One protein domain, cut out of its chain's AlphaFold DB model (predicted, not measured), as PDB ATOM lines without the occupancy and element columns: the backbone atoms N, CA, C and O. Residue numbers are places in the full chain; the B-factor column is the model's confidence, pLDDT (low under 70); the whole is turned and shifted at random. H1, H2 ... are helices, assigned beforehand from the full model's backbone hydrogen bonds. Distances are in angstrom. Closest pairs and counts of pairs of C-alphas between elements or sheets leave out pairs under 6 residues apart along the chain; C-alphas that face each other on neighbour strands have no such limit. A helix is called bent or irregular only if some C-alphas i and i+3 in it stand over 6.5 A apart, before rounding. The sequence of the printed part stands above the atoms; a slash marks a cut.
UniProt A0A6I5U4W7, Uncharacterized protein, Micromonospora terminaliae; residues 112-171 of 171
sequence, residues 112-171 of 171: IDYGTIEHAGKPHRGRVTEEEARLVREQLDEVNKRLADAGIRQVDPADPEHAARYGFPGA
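AT A GLANCE: This is residues 112 to 171 of the 171 residues of an uncharacterized protein of Micromonospora terminaliae (UniProt A0A6I5U4W7). Three short helices are set at wide angles to one another, with a long unnamed stretch of chain, residues 112 to 129, before them: H1 and H2 make a nearly square corner, and the last residue of H3, Tyr 166, comes up to H1. The stretch from residue 112 to 129 loops through the space beside H1 and reaches the middle of the domain, while the printed part's two ends lie far from each other. The printed part has 60 residues, with three named helices in the order H1, H2, H3 and no named strand. The class is all helix, though under half of the residues, 26 of the 60, are in named elements. The whole is compact, with a radius of gyration of the C-alphas of 10.4 A and spans of 28 by 21 by 20 A.

HOW THE PARTS SIT: Residues 112 to 129 come first and hold no named element; their C-alphas lie 3 to 14 A from the mean of the C-alphas. H1, residues 130 to 138, touches H3, residues 160 to 166. Their closest C-alphas, those of Ala 133 and Tyr 166, are 4.5 A apart. H1 and H3 run opposite ways at a steep tilt of 68 degrees, only just short of about perpendicular. H1 and H2, residues 140 to 149, are close but not clearly touching: their closest C-alphas, those of Val 136 and Val 143, are 6.6 A apart. The lines of H1 and H2 stand about perpendicular, at 89 degrees. H2 and H3 are apart. In H1, H2 and H3, every pair of backbone O of residue i and N of residue i+4 is within hydrogen-bond range.

IN THESE COORDINATES: The printed part begins at Ile 112, with its C-alpha at (-40.133, -38.084, 1.311). H1 runs from Glu 130, with its C-alpha at (-51.526, -43.540, 9.672), to Glu 138, 12.0 A from first to last C-alpha. H2, the longest helix by residues, runs from Leu 140 to Asp 149 and is 14.1 A from first to last C-alpha. H3 runs from Pro 160 to Tyr 166, 10.1 A from first to last C-alpha, and its last C-alpha is at (-51.103, -50.857, 6.426). No helix is bent or irregular.

THE WHOLE: The two C-alphas farthest apart, those of Ile 112 and Ala 171, are 31.2 A apart, and they are the first and last printed. Ala 171 is also the chain's last residue. The printed part has no cut. The link from H1 to H2, one residue, is tight, and the link from H2 to H3, 10 residues, is short. The mean pLDDT of the printed part is 86.9, and the model's confidence is low, under 70, at residues 169 to 171.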
ATOM      1  N   ILE A 112     -39.086 -37.542   2.166       75.19
ATOM      2  CA  ILE A 112     -40.133 -38.084   1.311       75.19
ATOM      3  C   ILE A 112     -41.402 -38.182   2.149       75.19
ATOM      4  O   ILE A 112     -41.409 -38.846   3.191       75.19
ATOM      5  N   ASP A 113     -42.445 -37.482   1.716       82.50
ATOM      6  CA  ASP A 113     -43.732 -37.522   2.384       82.50
ATOM      7  C   ASP A 113     -44.536 -38.714   1.871       82.50
ATOM      8  O   ASP A 113     -45.176 -38.673   0.820       82.50
ATOM      9  N   TYR A 114     -44.479 -39.800   2.635       82.19
ATOM     10  CA  TYR A 114     -45.221 -41.027   2.365       82.19
ATOM     11  C   TYR A 114     -46.742 -40.871   2.559       82.19
ATOM     12  O   TYR A 114     -47.493 -41.754   2.156       82.19
ATOM     13  N   GLY A 115     -47.207 -39.740   3.109       81.56
ATOM     14  CA  GLY A 115     -48.616 -39.340   3.180       81.56
ATOM     15  C   GLY A 115     -49.163 -38.737   1.881       81.56
ATOM     16  O   GLY A 115     -50.212 -38.099   1.897       81.56
ATOM     17  N   THR A 116     -48.472 -38.929   0.754       86.19
ATOM     18  CA  THR A 116     -48.906 -38.506  -0.584       86.19
ATOM     19  C   THR A 116     -48.989 -39.704  -1.532       86.19
ATOM     20  O   THR A 116     -48.253 -40.683  -1.388       86.19
ATOM     21  N   ILE A 117     -49.851 -39.625  -2.549       84.81
ATOM     22  CA  ILE A 117     -50.053 -40.713  -3.524       84.81
ATOM     23  C   ILE A 117     -48.768 -41.085  -4.291       84.81
ATOM     24  O   ILE A 117     -48.534 -42.244  -4.642       84.81
ATOM     25  N   GLU A 118     -47.874 -40.114  -4.485       85.50
ATOM     26  CA  GLU A 118     -46.601 -40.278  -5.194       85.50
ATOM     27  C   GLU A 118     -45.621 -41.208  -4.461       85.50
ATOM     28  O   GLU A 118     -44.739 -41.827  -5.080       85.50
ATOM     29  N   HIS A 119     -45.773 -41.333  -3.140       88.81
ATOM     30  CA  HIS A 119     -44.836 -42.046  -2.278       88.81
ATOM     31  C   HIS A 119     -45.466 -43.151  -1.433       88.81
ATOM     32  O   HIS A 119     -44.735 -44.055  -1.020       88.81
ATOM     33  N   ALA A 120     -46.786 -43.137  -1.245       89.88
ATOM     34  CA  ALA A 120     -47.524 -44.164  -0.523       89.88
ATOM     35  C   ALA A 120     -47.172 -45.574  -1.028       89.88
ATOM     36  O   ALA A 120     -47.095 -45.828  -2.239       89.88
ATOM     37  N   GLY A 121     -46.898 -46.487  -0.092       88.44
ATOM     38  CA  GLY A 121     -46.591 -47.889  -0.375       88.44
ATOM     39  C   GLY A 121     -45.166 -48.166  -0.875       88.44
ATOM     40  O   GLY A 121     -44.812 -49.329  -1.072       88.44
ATOM     41  N   LYS A 122     -44.318 -47.143  -1.090       90.00
ATOM     42  CA  LYS A 122     -42.907 -47.357  -1.467       90.00
ATOM     43  C   LYS A 122     -42.140 -47.989  -0.296       90.00
ATOM     44  O   LYS A 122     -42.152 -47.420   0.791       90.00
ATOM     45  N   PRO A 123     -41.389 -49.092  -0.493       86.31
ATOM     46  CA  PRO A 123     -40.606 -49.705   0.574       86.31
ATOM     47  C   PRO A 123     -39.625 -48.719   1.218       86.31
ATOM     48  O   PRO A 123     -38.758 -48.149   0.556       86.31
ATOM     49  N   HIS A 124     -39.737 -48.545   2.531       85.69
ATOM     50  CA  HIS A 124     -38.872 -47.668   3.312       85.69
ATOM     51  C   HIS A 124     -38.578 -48.275   4.690       85.69
ATOM     52  O   HIS A 124     -39.321 -49.121   5.197       85.69
ATOM     53  N   ARG A 125     -37.458 -47.853   5.293       78.06
ATOM     54  CA  ARG A 125     -36.984 -48.341   6.606       78.06
ATOM     55  C   ARG A 125     -37.740 -47.735   7.798       78.06
ATOM     56  O   ARG A 125     -37.478 -48.121   8.932       78.06
ATOM     57  N   GLY A 126     -38.609 -46.754   7.557       81.06
ATOM     58  CA  GLY A 126     -39.376 -46.068   8.596       81.06
ATOM     59  C   GLY A 126     -40.658 -46.809   8.973       81.06
ATOM     60  O   GLY A 126     -41.123 -47.683   8.245       81.06
ATOM     61  N   ARG A 127     -41.243 -46.425  10.112       85.69
ATOM     62  CA  ARG A 127     -42.608 -46.824  10.470       85.69
ATOM     63  C   ARG A 127     -43.586 -46.153   9.502       85.69
ATOM     64  O   ARG A 127     -43.454 -44.957   9.260       85.69
ATOM     65  N   VAL A 128     -44.552 -46.919   9.002       87.00
ATOM     66  CA  VAL A 128     -45.663 -46.399   8.194       87.00
ATOM     67  C   VAL A 128     -46.534 -45.497   9.060       87.00
ATOM     68  O   VAL A 128     -46.872 -45.852  10.195       87.00
ATOM     69  N   THR A 129     -46.835 -44.302   8.559       89.62
ATOM     70  CA  THR A 129     -47.725 -43.355   9.242       89.62
ATOM     71  C   THR A 129     -49.184 -43.741   9.010       89.62
ATOM     72  O   THR A 129     -49.509 -44.440   8.054       89.62
ATOM     73  N   GLU A 130     -50.093 -43.273   9.868       89.25
ATOM     74  CA  GLU A 130     -51.526 -43.540   9.672       89.25
ATOM     75  C   GLU A 130     -52.051 -42.928   8.362       89.25
ATOM     76  O   GLU A 130     -52.935 -43.487   7.726       89.25
ATOM     77  N   GLU A 131     -51.486 -41.800   7.930       88.19
ATOM     78  CA  GLU A 131     -51.854 -41.141   6.672       88.19
ATOM     79  C   GLU A 131     -51.430 -41.957   5.449       88.19
ATOM     80  O   GLU A 131     -52.239 -42.156   4.545       88.19
ATOM     81  N   GLU A 132     -50.203 -42.487   5.454       89.25
ATOM     82  CA  GLU A 132     -49.733 -43.420   4.430       89.25
ATOM     83  C   GLU A 132     -50.604 -44.682   4.411       89.25
ATOM     84  O   GLU A 132     -51.076 -45.096   3.354       89.25
ATOM     85  N   ALA A 133     -50.869 -45.273   5.580       91.06
ATOM     86  CA  ALA A 133     -51.701 -46.466   5.689       91.06
ATOM     87  C   ALA A 133     -53.125 -46.222   5.176       91.06
ATOM     88  O   ALA A 133     -53.663 -47.047   4.441       91.06
ATOM     89  N   ARG A 134     -53.723 -45.071   5.505       91.56
ATOM     90  CA  ARG A 134     -55.036 -44.670   4.997       91.56
ATOM     91  C   ARG A 134     -55.036 -44.563   3.473       91.56
ATOM     92  O   ARG A 134     -55.897 -45.171   2.848       91.56
ATOM     93  N   LEU A 135     -54.058 -43.874   2.883       91.38
ATOM     94  CA  LEU A 135     -53.952 -43.750   1.425       91.38
ATOM     95  C   LEU A 135     -53.764 -45.103   0.737       91.38
ATOM     96  O   LEU A 135     -54.424 -45.381  -0.259       91.38
ATOM     97  N   VAL A 136     -52.919 -45.974   1.290       91.25
ATOM     98  CA  VAL A 136     -52.707 -47.329   0.758       91.25
ATOM     99  C   VAL A 136     -53.982 -48.176   0.845       91.25
ATOM    100  O   VAL A 136     -54.240 -48.963  -0.061       91.25
ATOM    101  N   ARG A 137     -54.809 -48.010   1.888       92.38
ATOM    102  CA  ARG A 137     -56.104 -48.703   2.007       92.38
ATOM    103  C   ARG A 137     -57.167 -48.151   1.057       92.38
ATOM    104  O   ARG A 137     -57.911 -48.929   0.471       92.38
ATOM    105  N   GLU A 138     -57.259 -46.830   0.933       91.88
ATOM    106  CA  GLU A 138     -58.298 -46.152   0.147       91.88
ATOM    107  C   GLU A 138     -58.015 -46.187  -1.363       91.88
ATOM    108  O   GLU A 138     -58.952 -46.217  -2.157       91.88
ATOM    109  N   GLN A 139     -56.738 -46.200  -1.762       92.31
ATOM    110  CA  GLN A 139     -56.297 -46.057  -3.155       92.31
ATOM    111  C   GLN A 139     -55.324 -47.169  -3.583       92.31
ATOM    112  O   GLN A 139     -54.387 -46.935  -4.349       92.31
ATOM    113  N   LEU A 140     -55.531 -48.396  -3.092       92.62
ATOM    114  CA  LEU A 140     -54.617 -49.523  -3.314       92.62
ATOM    115  C   LEU A 140     -54.304 -49.778  -4.796       92.62
ATOM    116  O   LEU A 140     -53.146 -49.990  -5.149       92.62
ATOM    117  N   ASP A 141     -55.315 -49.739  -5.664       92.06
ATOM    118  CA  ASP A 141     -55.147 -50.011  -7.096       92.06
ATOM    119  C   ASP A 141     -54.260 -48.963  -7.779       92.06
ATOM    120  O   ASP A 141     -53.393 -49.295  -8.590       92.06
ATOM    121  N   GLU A 142     -54.437 -47.692  -7.416       91.94
ATOM    122  CA  GLU A 142     -53.646 -46.578  -7.939       91.94
ATOM    123  C   GLU A 142     -52.196 -46.654  -7.447       91.94
ATOM    124  O   GLU A 142     -51.255 -46.558  -8.242       91.94
ATOM    125  N   VAL A 143     -52.009 -46.941  -6.154       92.56
ATOM    126  CA  VAL A 143     -50.693 -47.178  -5.552       92.56
ATOM    127  C   VAL A 143     -49.986 -48.355  -6.229       92.56
ATOM    128  O   VAL A 143     -48.821 -48.236  -6.613       92.56
ATOM    129  N   ASN A 144     -50.672 -49.483  -6.426       94.56
ATOM    130  CA  ASN A 144     -50.087 -50.686  -7.016       94.56
ATOM    131  C   ASN A 144     -49.775 -50.537  -8.499       94.56
ATOM    132  O   ASN A 144     -48.747 -51.052  -8.948       94.56
ATOM    133  N   LYS A 145     -50.607 -49.814  -9.253       92.88
ATOM    134  CA  LYS A 145     -50.305 -49.449 -10.639       92.88
ATOM    135  C   LYS A 145     -49.019 -48.625 -10.706       92.88
ATOM    136  O   LYS A 145     -48.092 -48.997 -11.417       92.88
ATOM    137  N   ARG A 146     -48.907 -47.584  -9.876       94.12
ATOM    138  CA  ARG A 146     -47.705 -46.740  -9.794       94.12
ATOM    139  C   ARG A 146     -46.461 -47.529  -9.369       94.12
ATOM    140  O   ARG A 146     -45.367 -47.278  -9.871       94.12
ATOM    141  N   LEU A 147     -46.588 -48.442  -8.404       91.56
ATOM    142  CA  LEU A 147     -45.482 -49.297  -7.962       91.56
ATOM    143  C   LEU A 147     -45.017 -50.226  -9.090       91.56
ATOM    144  O   LEU A 147     -43.812 -50.318  -9.317       91.56
ATOM    145  N   ALA A 148     -45.949 -50.837  -9.828       93.12
ATOM    146  CA  ALA A 148     -45.641 -51.664 -10.993       93.12
ATOM    147  C   ALA A 148     -44.953 -50.872 -12.113       93.12
ATOM    148  O   ALA A 148     -43.917 -51.315 -12.605       93.12
ATOM    149  N   ASP A 149     -45.467 -49.686 -12.458       90.75
ATOM    150  CA  ASP A 149     -44.873 -48.810 -13.481       90.75
ATOM    151  C   ASP A 149     -43.429 -48.407 -13.118       90.75
ATOM    152  O   ASP A 149     -42.574 -48.256 -13.990       90.75
ATOM    153  N   ALA A 150     -43.136 -48.288 -11.819       86.38
ATOM    154  CA  ALA A 150     -41.804 -47.996 -11.291       86.38
ATOM    155  C   ALA A 150     -40.917 -49.243 -11.071       86.38
ATOM    156  O   ALA A 150     -39.787 -49.103 -10.601       86.38
ATOM    157  N   GLY A 151     -41.406 -50.456 -11.357       89.88
ATOM    158  CA  GLY A 151     -40.676 -51.709 -11.119       89.88
ATOM    159  C   GLY A 151     -40.452 -52.043  -9.636       89.88
ATOM    160  O   GLY A 151     -39.503 -52.748  -9.293       89.88
ATOM    161  N   ILE A 152     -41.293 -51.517  -8.744       90.62
ATOM    162  CA  ILE A 152     -41.223 -51.704  -7.290       90.62
ATOM    163  C   ILE A 152     -42.222 -52.795  -6.867       90.62
ATOM    164  O   ILE A 152     -43.303 -52.915  -7.442       90.62
ATOM    165  N   ARG A 153     -41.882 -53.578  -5.827       92.94
ATOM    166  CA  ARG A 153     -42.801 -54.546  -5.196       92.94
ATOM    167  C   ARG A 153     -44.127 -53.866  -4.831       92.94
ATOM    168  O   ARG A 153     -44.128 -52.852  -4.138       92.94
ATOM    169  N   GLN A 154     -45.225 -54.465  -5.279       94.25
ATOM    170  CA  GLN A 154     -46.589 -54.033  -4.988       94.25
ATOM    171  C   GLN A 154     -47.006 -54.390  -3.554       94.25
ATOM    172  O   GLN A 154     -46.444 -55.295  -2.930       94.25
ATOM    173  N   VAL A 155     -47.999 -53.666  -3.041       91.50
ATOM    174  CA  VAL A 155     -48.642 -53.947  -1.759       91.50
ATOM    175  C   VAL A 155     -49.706 -55.019  -1.967       91.50
ATOM    176  O   VAL A 155     -50.601 -54.877  -2.796       91.50
ATOM    177  N   ASP A 156     -49.608 -56.080  -1.182       90.69
ATOM    178  CA  ASP A 156     -50.509 -57.228  -1.215       90.69
ATOM    179  C   ASP A 156     -51.270 -57.329   0.116       90.69
ATOM    180  O   ASP A 156     -50.636 -57.612   1.131       90.69
ATOM    181  N   PRO A 157     -52.594 -57.110   0.147       88.62
ATOM    182  CA  PRO A 157     -53.401 -57.272   1.357       88.62
ATOM    183  C   PRO A 157     -53.443 -58.703   1.911       88.62
ATOM    184  O   PRO A 157     -53.748 -58.873   3.089       88.62
ATOM    185  N   ALA A 158     -53.165 -59.722   1.090       87.56
ATOM    186  CA  ALA A 158     -53.123 -61.119   1.522       87.56
ATOM    187  C   ALA A 158     -51.789 -61.496   2.193       87.56
ATOM    188  O   ALA A 158     -51.706 -62.533   2.852       87.56
ATOM    189  N   ASP A 159     -50.756 -60.657   2.058       87.94
ATOM    190  CA  ASP A 159     -49.491 -60.804   2.777       87.94
ATOM    191  C   ASP A 159     -49.672 -60.337   4.239       87.94
ATOM    192  O   ASP A 159     -49.956 -59.156   4.475       87.94
ATOM    193  N   PRO A 160     -49.471 -61.216   5.244       86.00
ATOM    194  CA  PRO A 160     -49.611 -60.859   6.655       86.00
ATOM    195  C   PRO A 160     -48.731 -59.677   7.093       86.00
ATOM    196  O   PRO A 160     -49.122 -58.921   7.985       86.00
ATOM    197  N   GLU A 161     -47.557 -59.493   6.479       84.69
ATOM    198  CA  GLU A 161     -46.653 -58.380   6.786       84.69
ATOM    199  C   GLU A 161     -47.245 -57.047   6.311       84.69
ATOM    200  O   GLU A 161     -47.265 -56.062   7.053       84.69
ATOM    201  N   HIS A 162     -47.780 -57.012   5.091       88.88
ATOM    202  CA  HIS A 162     -48.434 -55.830   4.534       88.88
ATOM    203  C   HIS A 162     -49.764 -55.525   5.227       88.88
ATOM    204  O   HIS A 162     -50.050 -54.359   5.506       88.88
ATOM    205  N   ALA A 163     -50.548 -56.557   5.549       87.50
ATOM    206  CA  ALA A 163     -51.790 -56.431   6.303       87.50
ATOM    207  C   ALA A 163     -51.551 -55.771   7.664       87.50
ATOM    208  O   ALA A 163     -52.218 -54.790   7.997       87.50
ATOM    209  N   ALA A 164     -50.536 -56.225   8.406       86.56
ATOM    210  CA  ALA A 164     -50.151 -55.621   9.680       86.56
ATOM    211  C   ALA A 164     -49.584 -54.198   9.520       86.56
ATOM    212  O   ALA A 164     -49.803 -53.344  10.378       86.56
ATOM    213  N   ARG A 165     -48.854 -53.934   8.429       87.56
ATOM    214  CA  ARG A 165     -48.176 -52.655   8.179       87.56
ATOM    215  C   ARG A 165     -49.126 -51.531   7.756       87.56
ATOM    216  O   ARG A 165     -48.929 -50.400   8.192       87.56
ATOM    217  N   TYR A 166     -50.137 -51.835   6.942       89.19
ATOM    218  CA  TYR A 166     -51.103 -50.857   6.426       89.19
ATOM    219  C   TYR A 166     -52.499 -50.989   7.054       89.19
ATOM    220  O   TYR A 166     -53.374 -50.176   6.768       89.19
ATOM    221  N   GLY A 167     -52.723 -51.969   7.933       85.88
ATOM    222  CA  GLY A 167     -53.990 -52.146   8.646       85.88
ATOM    223  C   GLY A 167     -55.133 -52.620   7.748       85.88
ATOM    224  O   GLY A 167     -56.264 -52.165   7.916       85.88
ATOM    225  N   PHE A 168     -54.849 -53.490   6.773       84.12
ATOM    226  CA  PHE A 168     -55.913 -54.116   5.987       84.12
ATOM    227  C   PHE A 168     -56.780 -54.993   6.905       84.12
ATOM    228  O   PHE A 168     -56.230 -55.707   7.749       84.12
ATOM    229  N   PRO A 169     -58.121 -54.942   6.786       67.00
ATOM    230  CA  PRO A 169     -58.983 -55.849   7.527       67.00
ATOM    231  C   PRO A 169     -58.622 -57.277   7.119       67.00
ATOM    232  O   PRO A 169     -58.644 -57.607   5.935       67.00
ATOM    233  N   GLY A 170     -58.231 -58.097   8.097       58.53
ATOM    234  CA  GLY A 170     -57.975 -59.512   7.859       58.53
ATOM    235  C   GLY A 170     -59.221 -60.152   7.253       58.53
ATOM    236  O   GLY A 170     -60.322 -59.935   7.763       58.53
ATOM    237  N   ALA A 171     -59.036 -60.868   6.144       47.41
ATOM    238  CA  ALA A 171     -60.059 -61.754   5.603       47.41
ATOM    239  C   ALA A 171     -60.379 -62.881   6.596       47.41
ATOM    240  O   ALA A 171     -59.434 -63.354   7.274       47.41
TER     241      ALA A 171